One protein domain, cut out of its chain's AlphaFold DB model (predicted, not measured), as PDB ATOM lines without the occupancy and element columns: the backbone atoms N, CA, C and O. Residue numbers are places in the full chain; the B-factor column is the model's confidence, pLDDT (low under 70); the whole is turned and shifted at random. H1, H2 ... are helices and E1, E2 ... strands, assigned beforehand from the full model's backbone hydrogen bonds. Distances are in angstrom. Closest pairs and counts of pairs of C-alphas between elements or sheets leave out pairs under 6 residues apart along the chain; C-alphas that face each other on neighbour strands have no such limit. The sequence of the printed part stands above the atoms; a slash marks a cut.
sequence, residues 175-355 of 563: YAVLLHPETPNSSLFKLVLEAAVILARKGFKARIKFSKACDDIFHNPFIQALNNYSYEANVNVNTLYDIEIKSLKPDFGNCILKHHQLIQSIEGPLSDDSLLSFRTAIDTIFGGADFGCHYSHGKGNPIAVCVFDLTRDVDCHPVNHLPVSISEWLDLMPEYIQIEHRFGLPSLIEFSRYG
ATOM      1  N   TYR A 175     132.105 178.415 211.814       89.19
ATOM      2  CA  TYR A 175     131.041 179.404 211.983       89.19
ATOM      3  C   TYR A 175     129.857 178.736 212.664       89.19
ATOM      4  O   TYR A 175     129.677 177.528 212.527       89.19
ATOM      5  N   ALA A 176     129.060 179.499 213.398       90.31
ATOM      6  CA  ALA A 176     127.883 178.966 214.060       90.31
ATOM      7  C   ALA A 176     126.610 179.420 213.354       90.31
ATOM      8  O   ALA A 176     126.550 180.538 212.839       90.31
ATOM      9  N   VAL A 177     125.602 178.558 213.333       90.50
ATOM     10  CA  VAL A 177     124.293 178.842 212.754       90.50
ATOM     11  C   VAL A 177     123.214 178.399 213.730       90.50
ATOM     12  O   VAL A 177     123.155 177.225 214.104       90.50
ATOM     13  N   LEU A 178     122.357 179.341 214.121       89.44
ATOM     14  CA  LEU A 178     121.123 179.061 214.839       89.44
ATOM     15  C   LEU A 178     119.990 178.933 213.815       89.44
ATOM     16  O   LEU A 178     119.710 179.868 213.065       89.44
ATOM     17  N   LEU A 179     119.370 177.758 213.768       86.31
ATOM     18  CA  LEU A 179     118.306 177.420 212.828       86.31
ATOM     19  C   LEU A 179     116.950 177.371 213.527       86.31
ATOM     20  O   LEU A 179     116.833 176.933 214.674       86.31
ATOM     21  N   HIS A 180     115.907 177.760 212.797       80.69
ATOM     22  CA  HIS A 180     114.544 177.407 213.172       80.69
ATOM     23  C   HIS A 180     114.314 175.914 212.855       80.69
ATOM     24  O   HIS A 180     114.822 175.435 211.835       80.69
ATOM     25  N   PRO A 181     113.593 175.157 213.707       72.12
ATOM     26  CA  PRO A 181     113.281 173.750 213.433       72.12
ATOM     27  C   PRO A 181     112.423 173.583 212.172       72.12
ATOM     28  O   PRO A 181     112.606 172.636 211.416       72.12
ATOM     29  N   GLU A 182     111.522 174.533 211.916       69.88
ATOM     30  CA  GLU A 182     110.676 174.551 210.721       69.88
ATOM     31  C   GLU A 182     111.378 175.232 209.543       69.88
ATOM     32  O   GLU A 182     112.094 176.224 209.704       69.88
ATOM     33  N   THR A 183     111.138 174.717 208.339       58.03
ATOM     34  CA  THR A 183     111.710 175.240 207.099       58.03
ATOM     35  C   THR A 183     111.156 176.616 206.723       58.03
ATOM     36  O   THR A 183     109.937 176.753 206.599       58.03
ATOM     37  N   PRO A 184     112.011 177.621 206.446       56.34
ATOM     38  CA  PRO A 184     111.558 178.892 205.895       56.34
ATOM     39  C   PRO A 184     110.994 178.722 204.474       56.34
ATOM     40  O   PRO A 184     111.246 177.729 203.790       56.34
ATOM     41  N   ASN A 185     110.237 179.730 204.032       55.59
ATOM     42  CA  ASN A 185     109.536 179.802 202.746       55.59
ATOM     43  C   ASN A 185     110.404 179.352 201.535       55.59
ATOM     44  O   ASN A 185     111.603 179.638 201.468       55.59
ATOM     45  N   SER A 186     109.799 178.674 200.552       53.59
ATOM     46  CA  SER A 186     110.478 177.868 199.511       53.59
ATOM     47  C   SER A 186     111.446 178.627 198.587       53.59
ATOM     48  O   SER A 186     112.346 178.026 198.002       53.59
ATOM     49  N   SER A 187     111.315 179.947 198.462       54.94
ATOM     50  CA  SER A 187     112.221 180.796 197.675       54.94
ATOM     51  C   SER A 187     113.502 181.188 198.426       54.94
ATOM     52  O   SER A 187     114.553 181.343 197.803       54.94
ATOM     53  N   LEU A 188     113.453 181.290 199.760       57.56
ATOM     54  CA  LEU A 188     114.624 181.537 200.616       57.56
ATOM     55  C   LEU A 188     115.459 180.261 200.802       57.56
ATOM     56  O   LEU A 188     116.682 180.331 200.905       57.56
ATOM     57  N   PHE A 189     114.810 179.097 200.735       63.16
ATOM     58  CA  PHE A 189     115.406 177.761 200.814       63.16
ATOM     59  C   PHE A 189     116.633 177.586 199.908       63.16
ATOM     60  O   PHE A 189     117.709 177.244 200.390       63.16
ATOM     61  N   LYS A 190     116.520 177.886 198.606       68.38
ATOM     62  CA  LYS A 190     117.619 177.685 197.642       68.38
ATOM     63  C   LYS A 190     118.870 178.497 197.996       68.38
ATOM     64  O   LYS A 190     119.989 178.016 197.849       68.38
ATOM     65  N   LEU A 191     118.680 179.712 198.502       69.38
ATOM     66  CA  LEU A 191     119.777 180.600 198.879       69.38
ATOM     67  C   LEU A 191     120.494 180.136 200.160       69.38
ATOM     68  O   LEU A 191     121.709 180.300 200.267       69.38
ATOM     69  N   VAL A 192     119.764 179.524 201.104       70.50
ATOM     70  CA  VAL A 192     120.340 178.875 202.299       70.50
ATOM     71  C   VAL A 192     121.250 177.717 201.885       70.50
ATOM     72  O   VAL A 192     122.386 177.636 202.356       70.50
ATOM     73  N   LEU A 193     120.775 176.866 200.965       75.94
ATOM     74  CA  LEU A 193     121.547 175.737 200.435       75.94
ATOM     75  C   LEU A 193     122.856 176.211 199.791       75.94
ATOM     76  O   LEU A 193     123.935 175.721 200.125       75.94
ATOM     77  N   GLU A 194     122.766 177.191 198.889       81.38
ATOM     78  CA  GLU A 194     123.925 177.721 198.167       81.38
ATOM     79  C   GLU A 194     124.967 178.315 199.123       81.38
ATOM     80  O   GLU A 194     126.161 178.043 198.978       81.38
ATOM     81  N   ALA A 195     124.541 179.086 200.127       84.25
ATOM     82  CA  ALA A 195     125.455 179.697 201.089       84.25
ATOM     83  C   ALA A 195     126.195 178.652 201.944       84.25
ATOM     84  O   ALA A 195     127.409 178.770 202.134       84.25
ATOM     85  N   ALA A 196     125.489 177.614 202.415       86.75
ATOM     86  CA  ALA A 196     126.080 176.520 203.187       86.75
ATOM     87  C   ALA A 196     127.149 175.767 202.374       86.75
ATOM     88  O   ALA A 196     128.276 175.588 202.836       86.75
ATOM     89  N   VAL A 197     126.836 175.416 201.122       89.56
ATOM     90  CA  VAL A 197     127.769 174.718 200.222       89.56
ATOM     91  C   VAL A 197     128.979 175.589 199.866       89.56
ATOM     92  O   VAL A 197     130.104 175.091 199.820       89.56
ATOM     93  N   ILE A 198     128.798 176.898 199.645       89.19
ATOM     94  CA  ILE A 198     129.918 177.819 199.383       89.19
ATOM     95  C   ILE A 198     130.890 177.856 200.570       89.19
ATOM     96  O   ILE A 198     132.105 177.830 200.365       89.19
ATOM     97  N   LEU A 199     130.381 177.910 201.803       90.12
ATOM     98  CA  LEU A 199     131.217 177.906 203.005       90.12
ATOM     99  C   LEU A 199     131.939 176.567 203.188       90.12
ATOM    100  O   LEU A 199     133.155 176.566 203.398       90.12
ATOM    101  N   ALA A 200     131.242 175.447 202.994       90.75
ATOM    102  CA  ALA A 200     131.838 174.112 203.010       90.75
ATOM    103  C   ALA A 200     132.975 173.967 201.979       90.75
ATOM    104  O   ALA A 200     134.066 173.504 202.312       90.75
ATOM    105  N   ARG A 201     132.786 174.462 200.746       89.25
ATOM    106  CA  ARG A 201     133.831 174.498 199.700       89.25
ATOM    107  C   ARG A 201     135.042 175.346 200.082       89.25
ATOM    108  O   ARG A 201     136.161 175.041 199.681       89.25
ATOM    109  N   LYS A 202     134.841 176.400 200.876       88.06
ATOM    110  CA  LYS A 202     135.922 177.225 201.446       88.06
ATOM    111  C   LYS A 202     136.605 176.561 202.655       88.06
ATOM    112  O   LYS A 202     137.532 177.138 203.227       88.06
ATOM    113  N   GLY A 203     136.184 175.350 203.023       88.25
ATOM    114  CA  GLY A 203     136.713 174.574 204.139       88.25
ATOM    115  C   GLY A 203     136.206 175.043 205.498       88.25
ATOM    116  O   GLY A 203     136.891 174.807 206.490       88.25
ATOM    117  N   PHE A 204     135.073 175.753 205.541       89.50
ATOM    118  CA  PHE A 204     134.431 176.106 206.800       89.50
ATOM    119  C   PHE A 204     133.562 174.960 207.313       89.50
ATOM    120  O   PHE A 204     132.817 174.355 206.547       89.50
ATOM    121  N   LYS A 205     133.618 174.731 208.625       90.19
ATOM    122  CA  LYS A 205     132.763 173.805 209.360       90.19
ATOM    123  C   LYS A 205     131.639 174.570 210.065       90.19
ATOM    124  O   LYS A 205     131.897 175.562 210.751       90.19
ATOM    125  N   ALA A 206     130.400 174.123 209.891       90.38
ATOM    126  CA  ALA A 206     129.227 174.717 210.524       90.38
ATOM    127  C   ALA A 206     128.976 174.105 211.910       90.38
ATOM    128  O   ALA A 206     128.880 172.890 212.048       90.38
ATOM    129  N   ARG A 207     128.795 174.933 212.935       88.75
ATOM    130  CA  ARG A 207     128.224 174.505 214.215       88.75
ATOM    131  C   ARG A 207     126.741 174.818 214.211       88.75
ATOM    132  O   ARG A 207     126.366 175.988 214.184       88.75
ATOM    133  N   ILE A 208     125.914 173.783 214.211       88.75
ATOM    134  CA  ILE A 208     124.471 173.921 214.032       88.75
ATOM    135  C   ILE A 208     123.778 173.738 215.379       88.75
ATOM    136  O   ILE A 208     123.983 172.736 216.067       88.75
ATOM    137  N   LYS A 209     122.935 174.706 215.746       88.19
ATOM    138  CA  LYS A 209     122.025 174.629 216.893       88.19
ATOM    139  C   LYS A 209     120.617 174.999 216.440       88.19
ATOM    140  O   LYS A 209     120.448 175.789 215.514       88.19
ATOM    141  N   PHE A 210     119.611 174.438 217.098       86.44
ATOM    142  CA  PHE A 210     118.208 174.740 216.830       86.44
ATOM    143  C   PHE A 210     117.640 175.607 217.947       86.44
ATOM    144  O   PHE A 210     117.977 175.410 219.114       86.44
ATOM    145  N   SER A 211     116.772 176.558 217.602       82.50
ATOM    146  CA  SER A 211     116.124 177.432 218.590       82.50
ATOM    147  C   SER A 211     115.165 176.701 219.527       82.50
ATOM    148  O   SER A 211     114.839 177.223 220.591       82.50
ATOM    149  N   LYS A 212     114.701 175.511 219.130       78.50
ATOM    150  CA  LYS A 212     113.813 174.627 219.891       78.50
ATOM    151  C   LYS A 212     114.161 173.168 219.596       78.50
ATOM    152  O   LYS A 212     114.826 172.879 218.601       78.50
ATOM    153  N   ALA A 213     113.685 172.259 220.447       74.00
ATOM    154  CA  ALA A 213     113.776 170.824 220.196       74.00
ATOM    155  C   ALA A 213     113.116 170.462 218.851       74.00
ATOM    156  O   ALA A 213     112.089 171.034 218.480       74.00
ATOM    157  N   CYS A 214     113.732 169.535 218.122       71.69
ATOM    158  CA  CYS A 214     113.282 169.073 216.817       71.69
ATOM    159  C   CYS A 214     113.576 167.579 216.698       71.69
ATOM    160  O   CYS A 214     114.725 167.173 216.875       71.69
ATOM    161  N   ASP A 215     112.552 166.788 216.388       69.75
ATOM    162  CA  ASP A 215     112.685 165.332 216.253       69.75
ATOM    163  C   ASP A 215     113.355 164.933 214.931       69.75
ATOM    164  O   ASP A 215     113.956 163.865 214.833       69.75
ATOM    165  N   ASP A 216     113.304 165.813 213.925       77.12
ATOM    166  CA  ASP A 216     113.782 165.534 212.575       77.12
ATOM    167  C   ASP A 216     114.765 166.590 212.053       77.12
ATOM    168  O   ASP A 216     114.528 167.340 211.102       77.12
ATOM    169  N   ILE A 217     115.925 166.633 212.704       78.88
ATOM    170  CA  ILE A 217     117.016 167.548 212.360       78.88
ATOM    171  C   ILE A 217     117.575 167.305 210.948       78.88
ATOM    172  O   ILE A 217     118.063 168.241 210.315       78.88
ATOM    173  N   PHE A 218     117.511 166.075 210.429       79.50
ATOM    174  CA  PHE A 218     118.135 165.712 209.151       79.50
ATOM    175  C   PHE A 218     117.310 166.131 207.933       79.50
ATOM    176  O   PHE A 218     117.871 166.267 206.845       79.50
ATOM    177  N   HIS A 219     116.015 166.403 208.111       78.12
ATOM    178  CA  HIS A 219     115.191 167.022 207.073       78.12
ATOM    179  C   HIS A 219     115.369 168.540 206.990       78.12
ATOM    180  O   HIS A 219     114.818 169.178 206.090       78.12
ATOM    181  N   ASN A 220     116.185 169.135 207.868       82.38
ATOM    182  CA  ASN A 220     116.506 170.543 207.741       82.38
ATOM    183  C   ASN A 220     117.294 170.799 206.433       82.38
ATOM    184  O   ASN A 220     118.328 170.165 206.202       82.38
ATOM    185  N   PRO A 221     116.883 171.765 205.596       79.75
ATOM    186  CA  PRO A 221     117.474 172.000 204.280       79.75
ATOM    187  C   PRO A 221     118.949 172.352 204.346       79.75
ATOM    188  O   PRO A 221     119.730 171.915 203.510       79.75
ATOM    189  N   PHE A 222     119.341 173.118 205.364       85.56
ATOM    190  CA  PHE A 222     120.734 173.481 205.576       85.56
ATOM    191  C   PHE A 222     121.602 172.227 205.752       85.56
ATOM    192  O   PHE A 222     122.666 172.118 205.144       85.56
ATOM    193  N   ILE A 223     121.116 171.254 206.529       88.06
ATOM    194  CA  ILE A 223     121.792 169.974 206.766       88.06
ATOM    195  C   ILE A 223     121.763 169.106 205.504       88.06
ATOM    196  O   ILE A 223     122.800 168.576 205.109       88.06
ATOM    197  N   GLN A 224     120.624 169.022 204.812       87.19
ATOM    198  CA  GLN A 224     120.515 168.296 203.543       87.19
ATOM    199  C   GLN A 224     121.492 168.820 202.482       87.19
ATOM    200  O   GLN A 224     122.130 168.023 201.799       87.19
ATOM    201  N   ALA A 225     121.678 170.141 202.371       87.62
ATOM    202  CA  ALA A 225     122.660 170.733 201.457       87.62
ATOM    203  C   ALA A 225     124.083 170.242 201.740       87.62
ATOM    204  O   ALA A 225     124.821 169.903 200.814       87.62
ATOM    205  N   LEU A 226     124.472 170.207 203.017       91.94
ATOM    206  CA  LEU A 226     125.799 169.754 203.424       91.94
ATOM    207  C   LEU A 226     125.969 168.244 203.228       91.94
ATOM    208  O   LEU A 226     127.036 167.818 202.791       91.94
ATOM    209  N   ASN A 227     124.923 167.449 203.466       91.81
ATOM    210  CA  ASN A 227     124.918 166.008 203.193       91.81
ATOM    211  C   ASN A 227     125.045 165.703 201.698       91.81
ATOM    212  O   ASN A 227     125.870 164.881 201.304       91.81
ATOM    213  N   ASN A 228     124.292 166.410 200.855       90.50
ATOM    214  CA  ASN A 228     124.383 166.262 199.404       90.50
ATOM    215  C   ASN A 228     125.777 166.653 198.908       90.50
ATOM    216  O   ASN A 228     126.387 165.911 198.147       90.50
ATOM    217  N   TYR A 229     126.335 167.761 199.406       92.88
ATOM    218  CA  TYR A 229     127.704 168.153 199.077       92.88
ATOM    219  C   TYR A 229     128.747 167.138 199.572       92.88
ATOM    220  O   TYR A 229     129.691 166.845 198.843       92.88
ATOM    221  N   SER A 230     128.585 166.573 200.775       94.00
ATOM    222  CA  SER A 230     129.438 165.495 201.300       94.00
ATOM    223  C   SER A 230     129.474 164.302 200.344       94.00
ATOM    224  O   SER A 230     130.560 163.821 200.018       94.00
ATOM    225  N   TYR A 231     128.306 163.883 199.851       93.38
ATOM    226  CA  TYR A 231     128.172 162.797 198.885       93.38
ATOM    227  C   TYR A 231     128.787 163.154 197.522       93.38
ATOM    228  O   TYR A 231     129.654 162.436 197.030       93.38
ATOM    229  N   GLU A 232     128.396 164.290 196.934       92.19
ATOM    230  CA  GLU A 232     128.850 164.735 195.609       92.19
ATOM    231  C   GLU A 232     130.362 164.990 195.549       92.19
ATOM    232  O   GLU A 232     131.007 164.684 194.547       92.19
ATOM    233  N   ALA A 233     130.936 165.557 196.612       90.69
ATOM    234  CA  ALA A 233     132.354 165.897 196.686       90.69
ATOM    235  C   ALA A 233     133.218 164.797 197.329       90.69
ATOM    236  O   ALA A 233     134.431 164.977 197.436       90.69
ATOM    237  N   ASN A 234     132.618 163.679 197.765       92.31
ATOM    238  CA  ASN A 234     133.277 162.601 198.507       92.31
ATOM    239  C   ASN A 234     134.079 163.109 199.729       92.31
ATOM    240  O   ASN A 234     135.243 162.761 199.938       92.31
ATOM    241  N   VAL A 235     133.457 163.981 200.526       91.94
ATOM    242  CA  VAL A 235     134.043 164.569 201.742       91.94
ATOM    243  C   VAL A 235     133.337 164.000 202.966       91.94
ATOM    244  O   VAL A 235     132.119 163.887 202.974       91.94
ATOM    245  N   ASN A 236     134.074 163.685 204.034       89.75
ATOM    246  CA  ASN A 236     133.476 163.207 205.283       89.75
ATOM    247  C   ASN A 236     132.553 164.276 205.904       89.75
ATOM    248  O   ASN A 236     133.009 165.373 206.232       89.75
ATOM    249  N   VAL A 237     131.277 163.938 206.113       88.31
ATOM    250  CA  VAL A 237     130.246 164.837 206.662       88.31
ATOM    251  C   VAL A 237     130.631 165.464 208.010       88.31
ATOM    252  O   VAL A 237     130.380 166.648 208.225       88.31
ATOM    253  N   ASN A 238     131.365 164.742 208.866       86.50
ATOM    254  CA  ASN A 238     131.822 165.231 210.177       86.50
ATOM    255  C   ASN A 238     132.857 166.365 210.071       86.50
ATOM    256  O   ASN A 238     133.215 166.992 211.066       86.50
ATOM    257  N   THR A 239     133.382 166.630 208.871       86.62
ATOM    258  CA  THR A 239     134.254 167.785 208.603       86.62
ATOM    259  C   THR A 239     133.471 169.024 208.169       86.62
ATOM    260  O   THR A 239     134.020 170.124 208.199       86.62
ATOM    261  N   LEU A 240     132.198 168.863 207.795       88.44
ATOM    262  CA  LEU A 240     131.351 169.923 207.250       88.44
ATOM    263  C   LEU A 240     130.480 170.577 208.312       88.44
ATOM    264  O   LEU A 240     130.301 171.794 208.284       88.44
ATOM    265  N   TYR A 241     129.943 169.796 209.245       90.06
ATOM    266  CA  TYR A 241     129.168 170.339 210.346       90.06
ATOM    267  C   TYR A 241     129.203 169.454 211.588       90.06
ATOM    268  O   TYR A 241     129.445 168.255 211.494       90.06
ATOM    269  N   ASP A 242     128.908 170.064 212.736       85.94
ATOM    270  CA  ASP A 242     128.541 169.364 213.964       85.94
ATOM    271  C   ASP A 242     127.155 169.823 214.418       85.94
ATOM    272  O   ASP A 242     126.865 171.024 214.467       85.94
ATOM    273  N   ILE A 243     126.318 168.858 214.796       78.56
ATOM    274  CA  ILE A 243     125.089 169.099 215.555       78.56
ATOM    275  C   ILE A 243     125.406 168.682 216.986       78.56
ATOM    276  O   ILE A 243     125.234 167.530 217.382       78.56
ATOM    277  N   GLU A 244     125.989 169.595 217.755       65.12
ATOM    278  CA  GLU A 244     126.387 169.275 219.121       65.12
ATOM    279  C   GLU A 244     125.158 169.235 220.029       65.12
ATOM    280  O   GLU A 244     124.524 170.257 220.286       65.12
ATOM    281  N   ILE A 245     124.857 168.055 220.566       49.75
ATOM    282  CA  ILE A 245     123.866 167.864 221.642       49.75
ATOM    283  C   ILE A 245     124.545 167.970 223.025       49.75
ATOM    284  O   ILE A 245     123.882 168.098 224.050       49.75
ATOM    285  N   LYS A 246     125.883 167.939 223.079       45.00
ATOM    286  CA  LYS A 246     126.640 167.921 224.337       45.00
ATOM    287  C   LYS A 246     126.993 169.334 224.789       45.00
ATOM    288  O   LYS A 246     127.638 170.075 224.052       45.00
ATOM    289  N   SER A 247     126.581 169.662 226.011       45.41
ATOM    290  CA  SER A 247     126.895 170.923 226.670       45.41
ATOM    291  C   SER A 247     128.380 171.035 227.005       45.41
ATOM    292  O   SER A 247     129.001 170.044 227.403       45.41
ATOM    293  N   LEU A 248     128.932 172.246 226.936       45.53
ATOM    294  CA  LEU A 248     130.176 172.614 227.608       45.53
ATOM    295  C   LEU A 248     130.174 172.116 229.056       45.53
ATOM    296  O   LEU A 248     129.129 172.046 229.715       45.53
ATOM    297  N   LYS A 249     131.371 171.816 229.582       48.12
ATOM    298  CA  LYS A 249     131.525 171.698 231.035       48.12
ATOM    299  C   LYS A 249     130.978 172.990 231.667       48.12
ATOM    300  O   LYS A 249     131.325 174.071 231.182       48.12
ATOM    301  N   PRO A 250     130.136 172.891 232.712       50.16
ATOM    302  CA  PRO A 250     129.447 174.038 233.311       50.16
ATOM    303  C   PRO A 250     130.400 175.161 233.755       50.16
ATOM    304  O   PRO A 250     129.996 176.313 233.855       50.16
ATOM    305  N   ASP A 251     131.671 174.836 233.951       61.59
ATOM    306  CA  ASP A 251     132.698 175.667 234.551       61.59
ATOM    307  C   ASP A 251     132.878 177.034 233.863       61.59
ATOM    308  O   ASP A 251     132.704 178.054 234.518       61.59
ATOM    309  N   PHE A 252     133.156 177.114 232.557       66.94
ATOM    310  CA  PHE A 252     133.448 178.415 231.919       66.94
ATOM    311  C   PHE A 252     132.210 179.218 231.515       66.94
ATOM    312  O   PHE A 252     132.240 180.450 231.532       66.94
ATOM    313  N   GLY A 253     131.109 178.538 231.177       72.81
ATOM    314  CA  GLY A 253     129.829 179.202 230.937       72.81
ATOM    315  C   GLY A 253     129.362 179.952 232.185       72.81
ATOM    316  O   GLY A 253     128.927 181.096 232.091       72.81
ATOM    317  N   ASN A 254     129.545 179.367 233.373       73.44
ATOM    318  CA  ASN A 254     129.192 180.018 234.632       73.44
ATOM    319  C   ASN A 254     129.913 181.359 234.835       73.44
ATOM    320  O   ASN A 254     129.308 182.281 235.374       73.44
ATOM    321  N   CYS A 255     131.151 181.508 234.364       75.31
ATOM    322  CA  CYS A 255     131.898 182.762 234.475       75.31
ATOM    323  C   CYS A 255     131.271 183.884 233.641       75.31
ATOM    324  O   CYS A 255     131.106 185.001 234.127       75.31
ATOM    325  N   ILE A 256     130.868 183.589 232.400       78.81
ATOM    326  CA  ILE A 256     130.181 184.560 231.534       78.81
ATOM    327  C   ILE A 256     128.809 184.906 232.121       78.81
ATOM    328  O   ILE A 256     128.424 186.074 232.151       78.81
ATOM    329  N   LEU A 257     128.091 183.910 232.646       80.81
ATOM    330  CA  LEU A 257     126.809 184.133 233.303       80.81
ATOM    331  C   LEU A 257     126.953 185.026 234.542       80.81
ATOM    332  O   LEU A 257     126.194 185.977 234.707       80.81
ATOM    333  N   LYS A 258     127.935 184.751 235.403       76.38
ATOM    334  CA  LYS A 258     128.212 185.561 236.597       76.38
ATOM    335  C   LYS A 258     128.596 186.983 236.231       76.38
ATOM    336  O   LYS A 258     128.078 187.925 236.821       76.38
ATOM    337  N   HIS A 259     129.422 187.135 235.203       77.06
ATOM    338  CA  HIS A 259     129.764 188.438 234.657       77.06
ATOM    339  C   HIS A 259     128.521 189.218 234.208       77.06
ATOM    340  O   HIS A 259     128.360 190.383 234.572       77.06
ATOM    341  N   HIS A 260     127.607 188.564 233.487       78.25
ATOM    342  CA  HIS A 260     126.332 189.159 233.100       78.25
ATOM    343  C   HIS A 260     125.490 189.559 234.325       78.25
ATOM    344  O   HIS A 260     125.050 190.705 234.408       78.25
ATOM    345  N   GLN A 261     125.332 188.665 235.312       78.31
ATOM    346  CA  GLN A 261     124.603 188.954 236.556       78.31
ATOM    347  C   GLN A 261     125.174 190.178 237.292       78.31
ATOM    348  O   GLN A 261     124.416 191.039 237.732       78.31
ATOM    349  N   LEU A 262     126.503 190.298 237.367       72.69
ATOM    350  CA  LEU A 262     127.180 191.431 238.004       72.69
ATOM    351  C   LEU A 262     127.004 192.749 237.247       72.69
ATOM    352  O   LEU A 262     126.804 193.800 237.864       72.69
ATOM    353  N   ILE A 263     127.100 192.724 235.916       70.12
ATOM    354  CA  ILE A 263     126.921 193.925 235.090       70.12
ATOM    355  C   ILE A 263     125.488 194.440 235.213       70.12
ATOM    356  O   ILE A 263     125.285 195.634 235.416       70.12
ATOM    357  N   GLN A 264     124.511 193.539 235.156       73.19
ATOM    358  CA  GLN A 264     123.093 193.888 235.189       73.19
ATOM    359  C   GLN A 264     122.532 194.051 236.610       73.19
ATOM    360  O   GLN A 264     121.365 194.386 236.769       73.19
ATOM    361  N   SER A 265     123.354 193.848 237.649       75.06
ATOM    362  CA  SER A 265     122.929 193.870 239.061       75.06
ATOM    363  C   SER A 265     121.744 192.927 239.340       75.06
ATOM    364  O   SER A 265     120.822 193.270 240.074       75.06
ATOM    365  N   ILE A 266     121.755 191.744 238.718       76.31
ATOM    366  CA  ILE A 266     120.721 190.719 238.894       76.31
ATOM    367  C   ILE A 266     121.021 189.934 240.172       76.31
ATOM    368  O   ILE A 266     122.056 189.269 240.269       76.31
ATOM    369  N   GLU A 267     120.093 189.961 241.127       72.06
ATOM    370  CA  GLU A 267     120.140 189.132 242.331       72.06
ATOM    371  C   GLU A 267     119.341 187.834 242.129       72.06
ATOM    372  O   GLU A 267     118.204 187.854 241.660       72.06
ATOM    373  N   GLY A 268     119.926 186.690 242.502       69.06
ATOM    374  CA  GLY A 268     119.254 185.384 242.485       69.06
ATOM    375  C   GLY A 268     119.553 184.487 241.269       69.06
ATOM    376  O   GLY A 268     120.281 184.869 240.347       69.06
ATOM    377  N   PRO A 269     119.066 183.230 241.295       75.00
ATOM    378  CA  PRO A 269     119.232 182.290 240.192       75.00
ATOM    379  C   PRO A 269     118.335 182.662 239.002       75.00
ATOM    380  O   PRO A 269     117.216 183.138 239.177       75.00
ATOM    381  N   LEU A 270     118.825 182.419 237.785       79.69
ATOM    382  CA  LEU A 270     117.995 182.472 236.579       79.69
ATOM    383  C   LEU A 270     117.017 181.290 236.542       79.69
ATOM    384  O   LEU A 270     117.262 180.267 237.182       79.69
ATOM    385  N   SER A 271     115.946 181.407 235.752       83.44
ATOM    386  CA  SER A 271     115.078 180.261 235.457       83.44
ATOM    387  C   SER A 271     115.849 179.157 234.727       83.44
ATOM    388  O   SER A 271     116.784 179.438 233.969       83.44
ATOM    389  N   ASP A 272     115.431 177.904 234.912       82.50
ATOM    390  CA  ASP A 272     116.058 176.747 234.258       82.50
ATOM    391  C   ASP A 272     116.062 176.881 232.725       82.50
ATOM    392  O   ASP A 272     117.072 176.589 232.082       82.50
ATOM    393  N   ASP A 273     114.988 177.422 232.144       81.00
ATOM    394  CA  ASP A 273     114.876 177.674 230.701       81.00
ATOM    395  C   ASP A 273     115.885 178.721 230.206       81.00
ATOM    396  O   ASP A 273     116.511 178.559 229.152       81.00
ATOM    397  N   SER A 274     116.089 179.788 230.986       84.50
ATOM    398  CA  SER A 274     117.084 180.814 230.676       84.50
ATOM    399  C   SER A 274     118.500 180.252 230.803       84.50
ATOM    400  O   SER A 274     119.328 180.492 229.924       84.50
ATOM    401  N   LEU A 275     118.775 179.432 231.826       84.31
ATOM    402  CA  LEU A 275     120.060 178.745 231.999       84.31
ATOM    403  C   LEU A 275     120.352 177.765 230.860       84.31
ATOM    404  O   LEU A 275     121.488 177.693 230.384       84.31
ATOM    405  N   LEU A 276     119.349 177.014 230.408       83.25
ATOM    406  CA  LEU A 276     119.482 176.094 229.281       83.25
ATOM    407  C   LEU A 276     119.761 176.853 227.977       83.25
ATOM    408  O   LEU A 276     120.674 176.492 227.227       83.25
ATOM    409  N   SER A 277     119.025 177.939 227.738       86.25
ATOM    410  CA  SER A 277     119.232 178.818 226.585       86.25
ATOM    411  C   SER A 277     120.614 179.471 226.606       86.25
ATOM    412  O   SER A 277     121.303 179.486 225.586       86.25
ATOM    413  N   PHE A 278     121.058 179.932 227.778       86.75
ATOM    414  CA  PHE A 278     122.390 180.488 228.000       86.75
ATOM    415  C   PHE A 278     123.480 179.472 227.653       86.75
ATOM    416  O   PHE A 278     124.365 179.755 226.848       86.75
ATOM    417  N   ARG A 279     123.400 178.261 228.219       82.00
ATOM    418  CA  ARG A 279     124.369 177.185 227.953       82.00
ATOM    419  C   ARG A 279     124.436 176.864 226.466       82.00
ATOM    420  O   ARG A 279     125.524 176.779 225.908       82.00
ATOM    421  N   THR A 280     123.283 176.791 225.810       81.94
ATOM    422  CA  THR A 280     123.210 176.531 224.370       81.94
ATOM    423  C   THR A 280     123.826 177.669 223.548       81.94
ATOM    424  O   THR A 280     124.531 177.402 222.575       81.94
ATOM    425  N   ALA A 281     123.632 178.933 223.940       86.25
ATOM    426  CA  ALA A 281     124.274 180.083 223.298       86.25
ATOM    427  C   ALA A 281     125.807 180.050 223.457       86.25
ATOM    428  O   ALA A 281     126.540 180.273 222.492       86.25
ATOM    429  N   ILE A 282     126.307 179.694 224.643       83.94
ATOM    430  CA  ILE A 282     127.743 179.512 224.897       83.94
ATOM    431  C   ILE A 282     128.313 178.368 224.048       83.94
ATOM    432  O   ILE A 282     129.320 178.569 223.364       83.94
ATOM    433  N   ASP A 283     127.646 177.212 223.995       79.44
ATOM    434  CA  ASP A 283     128.047 176.095 223.126       79.44
ATOM    435  C   ASP A 283     128.066 176.507 221.652       79.44
ATOM    436  O   ASP A 283     128.954 176.117 220.898       79.44
ATOM    437  N   THR A 284     127.106 177.333 221.227       83.69
ATOM    438  CA  THR A 284     127.052 177.870 219.858       83.69
ATOM    439  C   THR A 284     128.347 178.618 219.518       83.69
ATOM    440  O   THR A 284     128.881 178.473 218.418       83.69
ATOM    441  N   ILE A 285     128.917 179.355 220.471       81.56
ATOM    442  CA  ILE A 285     130.135 180.149 220.273       81.56
ATOM    443  C   ILE A 285     131.406 179.296 220.396       81.56
ATOM    444  O   ILE A 285     132.235 179.288 219.478       81.56
ATOM    445  N   PHE A 286     131.572 178.567 221.501       77.69
ATOM    446  CA  PHE A 286     132.832 177.892 221.846       77.69
ATOM    447  C   PHE A 286     132.902 176.422 221.410       77.69
ATOM    448  O   PHE A 286     133.999 175.897 221.234       77.69
ATOM    449  N   GLY A 287     131.757 175.789 221.153       72.25
ATOM    450  CA  GLY A 287     131.642 174.355 220.889       72.25
ATOM    451  C   GLY A 287     131.637 173.509 222.156       72.25
ATOM    452  O   GLY A 287     132.007 173.974 223.231       72.25
ATOM    453  N   GLY A 288     131.225 172.254 222.020       59.47
ATOM    454  CA  GLY A 288     131.215 171.258 223.080       59.47
ATOM    455  C   GLY A 288     132.635 170.889 223.504       59.47
ATOM    456  O   GLY A 288     133.562 170.852 222.693       59.47
ATOM    457  N   ALA A 289     132.827 170.628 224.796       49.59
ATOM    458  CA  ALA A 289     134.089 170.104 225.304       49.59
ATOM    459  C   ALA A 289     134.115 168.580 225.127       49.59
ATOM    460  O   ALA A 289     133.228 167.888 225.631       49.59
ATOM    461  N   ASP A 290     135.140 168.046 224.461       39.75
ATOM    462  CA  ASP A 290     135.369 166.602 224.459       39.75
ATOM    463  C   ASP A 290     135.748 166.132 225.873       39.75
ATOM    464  O   ASP A 290     136.644 166.670 226.536       39.75
ATOM    465  N   PHE A 291     135.019 165.128 226.358       31.67
ATOM    466  CA  PHE A 291     135.192 164.523 227.674       31.67
ATOM    467  C   PHE A 291     136.483 163.691 227.696       31.67
ATOM    468  O   PHE A 291     136.454 162.494 227.430       31.67
ATOM    469  N   GLY A 292     137.622 164.311 228.016       27.75
ATOM    470  CA  GLY A 292     138.852 163.546 228.260       27.75
ATOM    471  C   GLY A 292     140.142 164.328 228.501       27.75
ATOM    472  O   GLY A 292     141.083 163.769 229.054       27.75
ATOM    473  N   CYS A 293     140.232 165.610 228.142       28.98
ATOM    474  CA  CYS A 293     141.494 166.343 228.257       28.98
ATOM    475  C   CYS A 293     141.601 167.126 229.579       28.98
ATOM    476  O   CYS A 293     141.008 168.187 229.761       28.98
ATOM    477  N   HIS A 294     142.422 166.616 230.502       30.53
ATOM    478  CA  HIS A 294     142.856 167.287 231.735       30.53
ATOM    479  C   HIS A 294     143.886 168.418 231.507       30.53
ATOM    480  O   HIS A 294     144.604 168.795 232.428       30.53
ATOM    481  N   TYR A 295     143.960 169.010 230.311       30.97
ATOM    482  CA  TYR A 295     144.989 170.002 229.982       30.97
ATOM    483  C   TYR A 295     144.437 171.428 229.862       30.97
ATOM    484  O   TYR A 295     143.580 171.711 229.023       30.97
ATOM    485  N   SER A 296     144.970 172.286 230.738       35.06
ATOM    486  CA  SER A 296     145.334 173.720 230.674       35.06
ATOM    487  C   SER A 296     144.646 174.726 229.731       35.06
ATOM    488  O   SER A 296     144.717 175.919 230.025       35.06
ATOM    489  N   HIS A 297     143.965 174.346 228.647       36.28
ATOM    490  CA  HIS A 297     143.476 175.298 227.639       36.28
ATOM    491  C   HIS A 297     142.046 175.089 227.127       36.28
ATOM    492  O   HIS A 297     141.620 175.891 226.303       36.28
ATOM    493  N   GLY A 298     141.288 174.080 227.580       39.09
ATOM    494  CA  GLY A 298     139.842 173.972 227.294       39.09
ATOM    495  C   GLY A 298     139.435 173.957 225.806       39.09
ATOM    496  O   GLY A 298     138.267 174.147 225.490       39.09
ATOM    497  N   LYS A 299     140.376 173.752 224.878       43.81
ATOM    498  CA  LYS A 299     140.162 173.848 223.426       43.81
ATOM    499  C   LYS A 299     140.148 172.461 222.797       43.81
ATOM    500  O   LYS A 299     141.161 172.014 222.271       43.81
ATOM    501  N   GLY A 300     138.998 171.795 222.855       48.78
ATOM    502  CA  GLY A 300     138.693 170.701 221.924       48.78
ATOM    503  C   GLY A 300     138.260 171.239 220.556       48.78
ATOM    504  O   GLY A 300     138.666 170.714 219.526       48.78
ATOM    505  N   ASN A 301     137.521 172.354 220.543       55.97
ATOM    506  CA  ASN A 301     136.928 172.917 219.336       55.97
ATOM    507  C   ASN A 301     137.380 174.365 219.070       55.97
ATOM    508  O   ASN A 301     137.485 175.168 220.001       55.97
ATOM    509  N   PRO A 302     137.656 174.739 217.807       69.56
ATOM    510  CA  PRO A 302     137.914 176.127 217.447       69.56
ATOM    511  C   PRO A 302     136.648 176.976 217.636       69.56
ATOM    512  O   PRO A 302     135.527 176.557 217.325       69.56
ATOM    513  N   ILE A 303     136.829 178.197 218.140       77.00
ATOM    514  CA  ILE A 303     135.731 179.146 218.338       77.00
ATOM    515  C   ILE A 303     135.092 179.544 217.001       77.00
ATOM    516  O   ILE A 303     135.785 179.640 215.986       77.00
ATOM    517  N   ALA A 304     133.784 179.794 216.985       83.19
ATOM    518  CA  ALA A 304     133.103 180.310 215.802       83.19
ATOM    519  C   ALA A 304     133.605 181.719 215.440       83.19
ATOM    520  O   ALA A 304     133.688 182.589 216.298       83.19
ATOM    521  N   VAL A 305     133.901 181.976 214.164       84.31
ATOM    522  CA  VAL A 305     134.281 183.319 213.683       84.31
ATOM    523  C   VAL A 305     133.118 184.310 213.709       84.31
ATOM    524  O   VAL A 305     133.321 185.514 213.826       84.31
ATOM    525  N   CYS A 306     131.899 183.794 213.576       86.75
ATOM    526  CA  CYS A 306     130.652 184.539 213.573       86.75
ATOM    527  C   CYS A 306     129.507 183.575 213.905       86.75
ATOM    528  O   CYS A 306     129.586 182.381 213.590       86.75
ATOM    529  N   VAL A 307     128.460 184.104 214.530       89.31
ATOM    530  CA  VAL A 307     127.190 183.423 214.759       89.31
ATOM    531  C   VAL A 307     126.148 184.010 213.812       89.31
ATOM    532  O   VAL A 307     125.921 185.220 213.819       89.31
ATOM    533  N   PHE A 308     125.519 183.159 213.005       88.50
ATOM    534  CA  PHE A 308     124.402 183.520 212.136       88.50
ATOM    535  C   PHE A 308     123.098 183.032 212.751       88.50
ATOM    536  O   PHE A 308     122.852 181.829 212.814       88.50
ATOM    537  N   ASP A 309     122.256 183.958 213.177       88.31
ATOM    538  CA  ASP A 309     120.915 183.657 213.649       88.31
ATOM    539  C   ASP A 309     119.930 183.740 212.486       88.31
ATOM    540  O   ASP A 309     119.564 184.821 212.026       88.31
ATOM    541  N   LEU A 310     119.538 182.568 211.982       84.69
ATOM    542  CA  LEU A 310     118.569 182.427 210.895       84.69
ATOM    543  C   LEU A 310     117.138 182.260 211.414       84.69
ATOM    544  O   LEU A 310     116.231 182.016 210.624       84.69
ATOM    545  N   THR A 311     116.922 182.371 212.726       80.69
ATOM    546  CA  THR A 311     115.577 182.347 213.317       80.69
ATOM    547  C   THR A 311     114.897 183.711 213.228       80.69
ATOM    548  O   THR A 311     113.690 183.813 213.437       80.69
ATOM    549  N   ARG A 312     115.670 184.757 212.901       74.50
ATOM    550  CA  ARG A 312     115.237 186.153 212.818       74.50
ATOM    551  C   ARG A 312     115.798 186.811 211.562       74.50
ATOM    552  O   ARG A 312     116.964 186.628 211.226       74.50
ATOM    553  N   ASP A 313     114.978 187.614 210.888       62.72
ATOM    554  CA  ASP A 313     115.369 188.299 209.646       62.72
ATOM    555  C   ASP A 313     116.123 189.619 209.883       62.72
ATOM    556  O   ASP A 313     116.847 190.084 209.000       62.72
ATOM    557  N   VAL A 314     115.960 190.236 211.057       59.41
ATOM    558  CA  VAL A 314     116.556 191.532 211.415       59.41
ATOM    559  C   VAL A 314     116.973 191.575 212.884       59.41
ATOM    560  O   VAL A 314     116.404 190.878 213.723       59.41
ATOM    561  N   ASP A 315     117.954 192.433 213.174       57.09
ATOM    562  CA  ASP A 315     118.378 192.790 214.530       57.09
ATOM    563  C   ASP A 315     117.183 193.345 215.322       57.09
ATOM    564  O   ASP A 315     116.512 194.282 214.871       57.09
ATOM    565  N   CYS A 316     116.891 192.749 216.476       53.16
ATOM    566  CA  CYS A 316     115.882 193.253 217.402       53.16
ATOM    567  C   CYS A 316     116.594 193.937 218.567       53.16
ATOM    568  O   CYS A 316     117.570 193.430 219.102       53.16
ATOM    569  N   HIS A 317     116.095 195.116 218.939       49.00
ATOM    570  CA  HIS A 317     116.687 195.960 219.972       49.00
ATOM    571  C   HIS A 317     116.966 195.218 221.287       49.00
ATOM    572  O   HIS A 317     116.227 194.290 221.621       49.00
ATOM    573  N   PRO A 318     117.982 195.672 222.056       48.84
ATOM    574  CA  PRO A 318     118.360 195.051 223.312       48.84
ATOM    575  C   PRO A 318     117.146 194.920 224.218       48.84
ATOM    576  O   PRO A 318     116.367 195.855 224.430       48.84
ATOM    577  N   VAL A 319     116.999 193.705 224.702       49.09
ATOM    578  CA  VAL A 319     115.886 193.261 225.503       49.09
ATOM    579  C   VAL A 319     116.050 193.837 226.912       49.09
ATOM    580  O   VAL A 319     117.042 193.569 227.579       49.09
ATOM    581  N   ASN A 320     115.097 194.657 227.372       53.94
ATOM    582  CA  ASN A 320     115.099 195.229 228.735       53.94
ATOM    583  C   ASN A 320     114.707 194.200 229.820       53.94
ATOM    584  O   ASN A 320     114.510 194.567 230.978       53.94
ATOM    585  N   HIS A 321     114.551 192.928 229.450       63.91
ATOM    586  CA  HIS A 321     114.268 191.810 230.344       63.91
ATOM    587  C   HIS A 321     115.400 190.781 230.311       63.91
ATOM    588  O   HIS A 321     116.222 190.759 229.397       63.91
ATOM    589  N   LEU A 322     115.446 189.930 231.336       69.75
ATOM    590  CA  LEU A 322     116.366 188.793 231.390       69.75
ATOM    591  C   LEU A 322     116.185 187.916 230.143       69.75
ATOM    592  O   LEU A 322     115.047 187.530 229.877       69.75
ATOM    593  N   PRO A 323     117.250 187.561 229.402       80.88
ATOM    594  CA  PRO A 323     117.116 186.719 228.218       80.88
ATOM    595  C   PRO A 323     116.485 185.372 228.567       80.88
ATOM    596  O   PRO A 323     116.907 184.708 229.518       80.88
ATOM    597  N   VAL A 324     115.499 184.941 227.786       82.56
ATOM    598  CA  VAL A 324     114.795 183.663 227.983       82.56
ATOM    599  C   VAL A 324     115.011 182.690 226.825       82.56
ATOM    600  O   VAL A 324     114.693 181.512 226.956       82.56
ATOM    601  N   SER A 325     115.586 183.150 225.712       86.88
ATOM    602  CA  SER A 325     115.867 182.344 224.521       86.88
ATOM    603  C   SER A 325     117.344 182.362 224.112       86.88
ATOM    604  O   SER A 325     118.115 183.241 224.499       86.88
ATOM    605  N   ILE A 326     117.746 181.385 223.290       87.88
ATOM    606  CA  ILE A 326     119.115 181.274 222.754       87.88
ATOM    607  C   ILE A 326     119.485 182.528 221.949       87.88
ATOM    608  O   ILE A 326     120.569 183.075 222.128       87.88
ATOM    609  N   SER A 327     118.567 183.000 221.101       87.25
ATOM    610  CA  SER A 327     118.689 184.239 220.324       87.25
ATOM    611  C   SER A 327     118.994 185.455 221.194       87.25
ATOM    612  O   SER A 327     119.968 186.156 220.941       87.25
ATOM    613  N   GLU A 328     118.188 185.686 222.234       85.69
ATOM    614  CA  GLU A 328     118.358 186.845 223.120       85.69
ATOM    615  C   GLU A 328     119.687 186.772 223.881       85.69
ATOM    616  O   GLU A 328     120.363 187.783 224.059       85.69
ATOM    617  N   TRP A 329     120.115 185.572 224.289       86.88
ATOM    618  CA  TRP A 329     121.445 185.395 224.870       86.88
ATOM    619  C   TRP A 329     122.551 185.737 223.875       86.88
ATOM    620  O   TRP A 329     123.478 186.461 224.234       86.88
ATOM    621  N   LEU A 330     122.456 185.261 222.630       86.25
ATOM    622  CA  LEU A 330     123.419 185.569 221.572       86.25
ATOM    623  C   LEU A 330     123.467 187.064 221.223       86.25
ATOM    624  O   LEU A 330     124.535 187.537 220.847       86.25
ATOM    625  N   ASP A 331     122.376 187.819 221.387       81.56
ATOM    626  CA  ASP A 331     122.371 189.283 221.212       81.56
ATOM    627  C   ASP A 331     123.214 189.999 222.261       81.56
ATOM    628  O   ASP A 331     123.891 190.981 221.951       81.56
ATOM    629  N   LEU A 332     123.205 189.486 223.492       77.69
ATOM    630  CA  LEU A 332     124.004 190.034 224.581       77.69
ATOM    631  C   LEU A 332     125.459 189.567 224.539       77.69
ATOM    632  O   LEU A 332     126.341 190.289 224.998       77.69
ATOM    633  N   MET A 333     125.751 188.385 223.984       76.44
ATOM    634  CA  MET A 333     127.118 187.847 223.967       76.44
ATOM    635  C   MET A 333     128.158 188.805 223.367       76.44
ATOM    636  O   MET A 333     129.227 188.900 223.961       76.44
ATOM    637  N   PRO A 334     127.899 189.562 222.281       72.69
ATOM    638  CA  PRO A 334     128.807 190.588 221.779       72.69
ATOM    639  C   PRO A 334     129.238 191.646 222.803       72.69
ATOM    640  O   PRO A 334     130.297 192.248 222.614       72.69
ATOM    641  N   GLU A 335     128.458 191.904 223.858       67.06
ATOM    642  CA  GLU A 335     128.834 192.830 224.934       67.06
ATOM    643  C   GLU A 335     129.982 192.284 225.790       67.06
ATOM    644  O   GLU A 335     130.802 193.058 226.286       67.06
ATOM    645  N   TYR A 336     130.065 190.959 225.921       69.88
ATOM    646  CA  TYR A 336     131.002 190.270 226.813       69.88
ATOM    647  C   TYR A 336     132.119 189.557 226.040       69.88
ATOM    648  O   TYR A 336     133.270 189.542 226.465       69.88
ATOM    649  N   ILE A 337     131.788 188.987 224.886       70.38
ATOM    650  CA  ILE A 337     132.624 188.127 224.057       70.38
ATOM    651  C   ILE A 337     132.760 188.794 222.689       70.38
ATOM    652  O   ILE A 337     131.776 189.147 222.043       70.38
ATOM    653  N   GLN A 338     133.986 188.968 222.204       70.75
ATOM    654  CA  GLN A 338     134.266 189.636 220.924       70.75
ATOM    655  C   GLN A 338     133.953 188.770 219.686       70.75
ATOM    656  O   GLN A 338     134.784 188.640 218.790       70.75
ATOM    657  N   ILE A 339     132.758 188.182 219.628       75.19
ATOM    658  CA  ILE A 339     132.257 187.408 218.490       75.19
ATOM    659  C   ILE A 339     131.099 188.162 217.848       75.19
ATOM    660  O   ILE A 339     130.307 188.826 218.517       75.19
ATOM    661  N   GLU A 340     131.053 188.127 216.522       78.19
ATOM    662  CA  GLU A 340     130.028 188.822 215.759       78.19
ATOM    663  C   GLU A 340     128.745 187.989 215.704       78.19
ATOM    664  O   GLU A 340     128.784 186.824 215.308       78.19
ATOM    665  N   HIS A 341     127.622 188.609 216.059       83.06
ATOM    666  CA  HIS A 341     126.288 188.052 215.885       83.06
ATOM    667  C   HIS A 341     125.612 188.738 214.692       83.06
ATOM    668  O   HIS A 341     125.572 189.968 214.628       83.06
ATOM    669  N   ARG A 342     125.151 187.958 213.710       84.38
ATOM    670  CA  ARG A 342     124.516 188.449 212.482       84.38
ATOM    671  C   ARG A 342     123.158 187.795 212.280       84.38
ATOM    672  O   ARG A 342     123.011 186.601 212.514       84.38
ATOM    673  N   PHE A 343     122.213 188.561 211.751       79.50
ATOM    674  CA  PHE A 343     120.822 188.141 211.605       79.50
ATOM    675  C   PHE A 343     120.469 187.844 210.157       79.50
ATOM    676  O   PHE A 343     120.906 188.548 209.236       79.50
ATOM    677  N   GLY A 344     119.641 186.826 209.982       74.50
ATOM    678  CA  GLY A 344     118.986 186.519 208.731       74.50
ATOM    679  C   GLY A 344     119.907 185.945 207.660       74.50
ATOM    680  O   GLY A 344     121.143 186.001 207.689       74.50
ATOM    681  N   LEU A 345     119.253 185.409 206.638       74.94
ATOM    682  CA  LEU A 345     119.907 184.811 205.483       74.94
ATOM    683  C   LEU A 345     120.802 185.779 204.678       74.94
ATOM    684  O   LEU A 345     121.881 185.352 204.256       74.94
ATOM    685  N   PRO A 346     120.443 187.066 204.466       73.31
ATOM    686  CA  PRO A 346     121.302 187.993 203.727       73.31
ATOM    687  C   PRO A 346     122.721 188.088 204.299       73.31
ATOM    688  O   PRO A 346     123.689 188.107 203.536       73.31
ATOM    689  N   SER A 347     122.854 188.057 205.628       77.44
ATOM    690  CA  SER A 347     124.141 188.124 206.322       77.44
ATOM    691  C   SER A 347     125.014 186.894 206.066       77.44
ATOM    692  O   SER A 347     126.223 187.020 205.846       77.44
ATOM    693  N   LEU A 348     124.405 185.704 206.063       81.06
ATOM    694  CA  LEU A 348     125.090 184.451 205.746       81.06
ATOM    695  C   LEU A 348     125.543 184.425 204.280       81.06
ATOM    696  O   LEU A 348     126.674 184.038 203.988       81.06
ATOM    697  N   ILE A 349     124.697 184.888 203.353       78.44
ATOM    698  CA  ILE A 349     125.044 184.983 201.927       78.44
ATOM    699  C   ILE A 349     126.216 185.946 201.729       78.44
ATOM    700  O   ILE A 349     127.177 185.602 201.038       78.44
ATOM    701  N   GLU A 350     126.163 187.133 202.335       76.75
ATOM    702  CA  GLU A 350     127.239 188.120 202.253       76.75
ATOM    703  C   GLU A 350     128.564 187.523 202.742       76.75
ATOM    704  O   GLU A 350     129.572 187.581 202.030       76.75
ATOM    705  N   PHE A 351     128.546 186.869 203.906       82.44
ATOM    706  CA  PHE A 351     129.720 186.200 204.459       82.44
ATOM    707  C   PHE A 351     130.227 185.069 203.554       82.44
ATOM    708  O   PHE A 351     131.425 184.986 203.273       82.44
ATOM    709  N   SER A 352     129.327 184.236 203.023       82.38
ATOM    710  CA  SER A 352     129.687 183.143 202.114       82.38
ATOM    711  C   SER A 352     130.370 183.650 200.843       82.38
ATOM    712  O   SER A 352     131.327 183.035 200.378       82.38
ATOM    713  N   ARG A 353     129.956 184.804 200.303       76.88
ATOM    714  CA  ARG A 353     130.510 185.372 199.067       76.88
ATOM    715  C   ARG A 353     131.829 186.084 199.319       76.88
ATOM    716  O   ARG A 353     132.840 185.729 198.709       76.88
ATOM    717  N   TYR A 354     131.840 187.029 200.252       71.56
ATOM    718  CA  TYR A 354     132.947 187.970 200.425       71.56
ATOM    719  C   TYR A 354     133.942 187.567 201.521       71.56
ATOM    720  O   TYR A 354     135.017 188.158 201.616       71.56
ATOM    721  N   GLY A 355     133.632 186.535 202.315       64.25
ATOM    722  CA  GLY A 355     134.414 186.159 203.493       64.25
ATOM    723  C   GLY A 355     134.398 187.256 204.559       64.25
ATOM    724  O   GLY A 355     133.587 188.183 204.508       64.25
TER     725      GLY A 355
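Overview. This is residues 175 to 355 of the 563 residues of the protein "RNase H type-1 domain-containing protein" of Shewanella sp. SG44-6 (UniProt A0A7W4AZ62). A twisted sheet of five parallel strands stands in the middle, with H4 and H5 over one face and H6 over the other; H1 lies beside H6, H2 crosses H1, and H3 lies beyond H4, away from the sheet. Between H4 and E4 a long loop, residues 287 to 305, reaches away from the body. The printed part has 181 residues with six named helices and five named strands, in the order E1 H1 E2 H2 E3 H3 H4 E4 H5 E5 H6; the sheet's order is E3 E2 E1 E4 E5, and the class is mixed, helices and strands. The whole is compact, with a radius of gyration of the C-alphas of 16.5 A, and spans 52 by 40 by 33 A.

Arrangement. The sheet runs E3 (residues 241 to 243), E2 (205 to 210), E1 (175 to 179), E4 (306 to 309), E5 (340 to 343), and its strands' lines turn by 80 degrees from edge to edge. Within hydrogen-bond range are N 208 and O 242 at 2.9 A for E3 and E2, N 177 and O 207 at 2.8 A for E2 and E1, N 308 and O 176 at 2.8 A for E1 and E4, and N 342 and O 307 at 2.8 A for E4 and E5. H4, residues 272 to 286, lies over E1 at a height over the sheet of 11.0 A; the closest C-alphas of the two, Thr 284 and Ala 176, are 6.0 A apart. On the same face H5, residues 326 to 336, lies over E4 and E5 at a height of 8.9 A. H4 and H5 touch at a steep tilt of 59 degrees, the same way, with the C-alphas of Ser 277 and Ile 326 closest at 4.6 A. H6, residues 344 to 354, is on the opposite face, at a height of 10.1 A. H1, residues 186 to 201, only grazes the sheet and touches H6, the C-alphas of Ala 195 and Ile 349 being closest at 5.4 A. H2, residues 221 to 232, also only grazes the sheet and touches H1, the C-alphas of Leu 193 and Ala 225 being closest at 5.2 A. H3, residues 250 to 264, is not on the sheet and only just touches H4, with 3 pairs of C-alphas within 8 A, the closest Gly 253 and Ile 282 at 6.4 A. Every O i to N i+4 pair is within hydrogen-bond range in H2 and H4, but 10 of 12 in H1, 9 of 11 in H3, 4 of 7 in H5 and 6 of 7 in H6.

Along the chain. E1 begins at C-alpha 175 (131.041, 179.404, 211.983), and H6 ends at C-alpha 354 (132.947, 187.970, 200.425). From first to last C-alpha H1 measures 23.6 A, H3 and H4 20.9 A each, and E2 16.4 A.

Size, cuts and confidence. The C-alphas of Glu 232 and Glu 267, the two farthest apart, are 53.4 A apart. The printed part has no cut; the links H4 to E4 and E4 to H5 are long. Mean pLDDT of the printed part is 74.7, and 49 residues are under 70, among them 182 to 191, 244 to 252, 288 to 302 and 313 to 322.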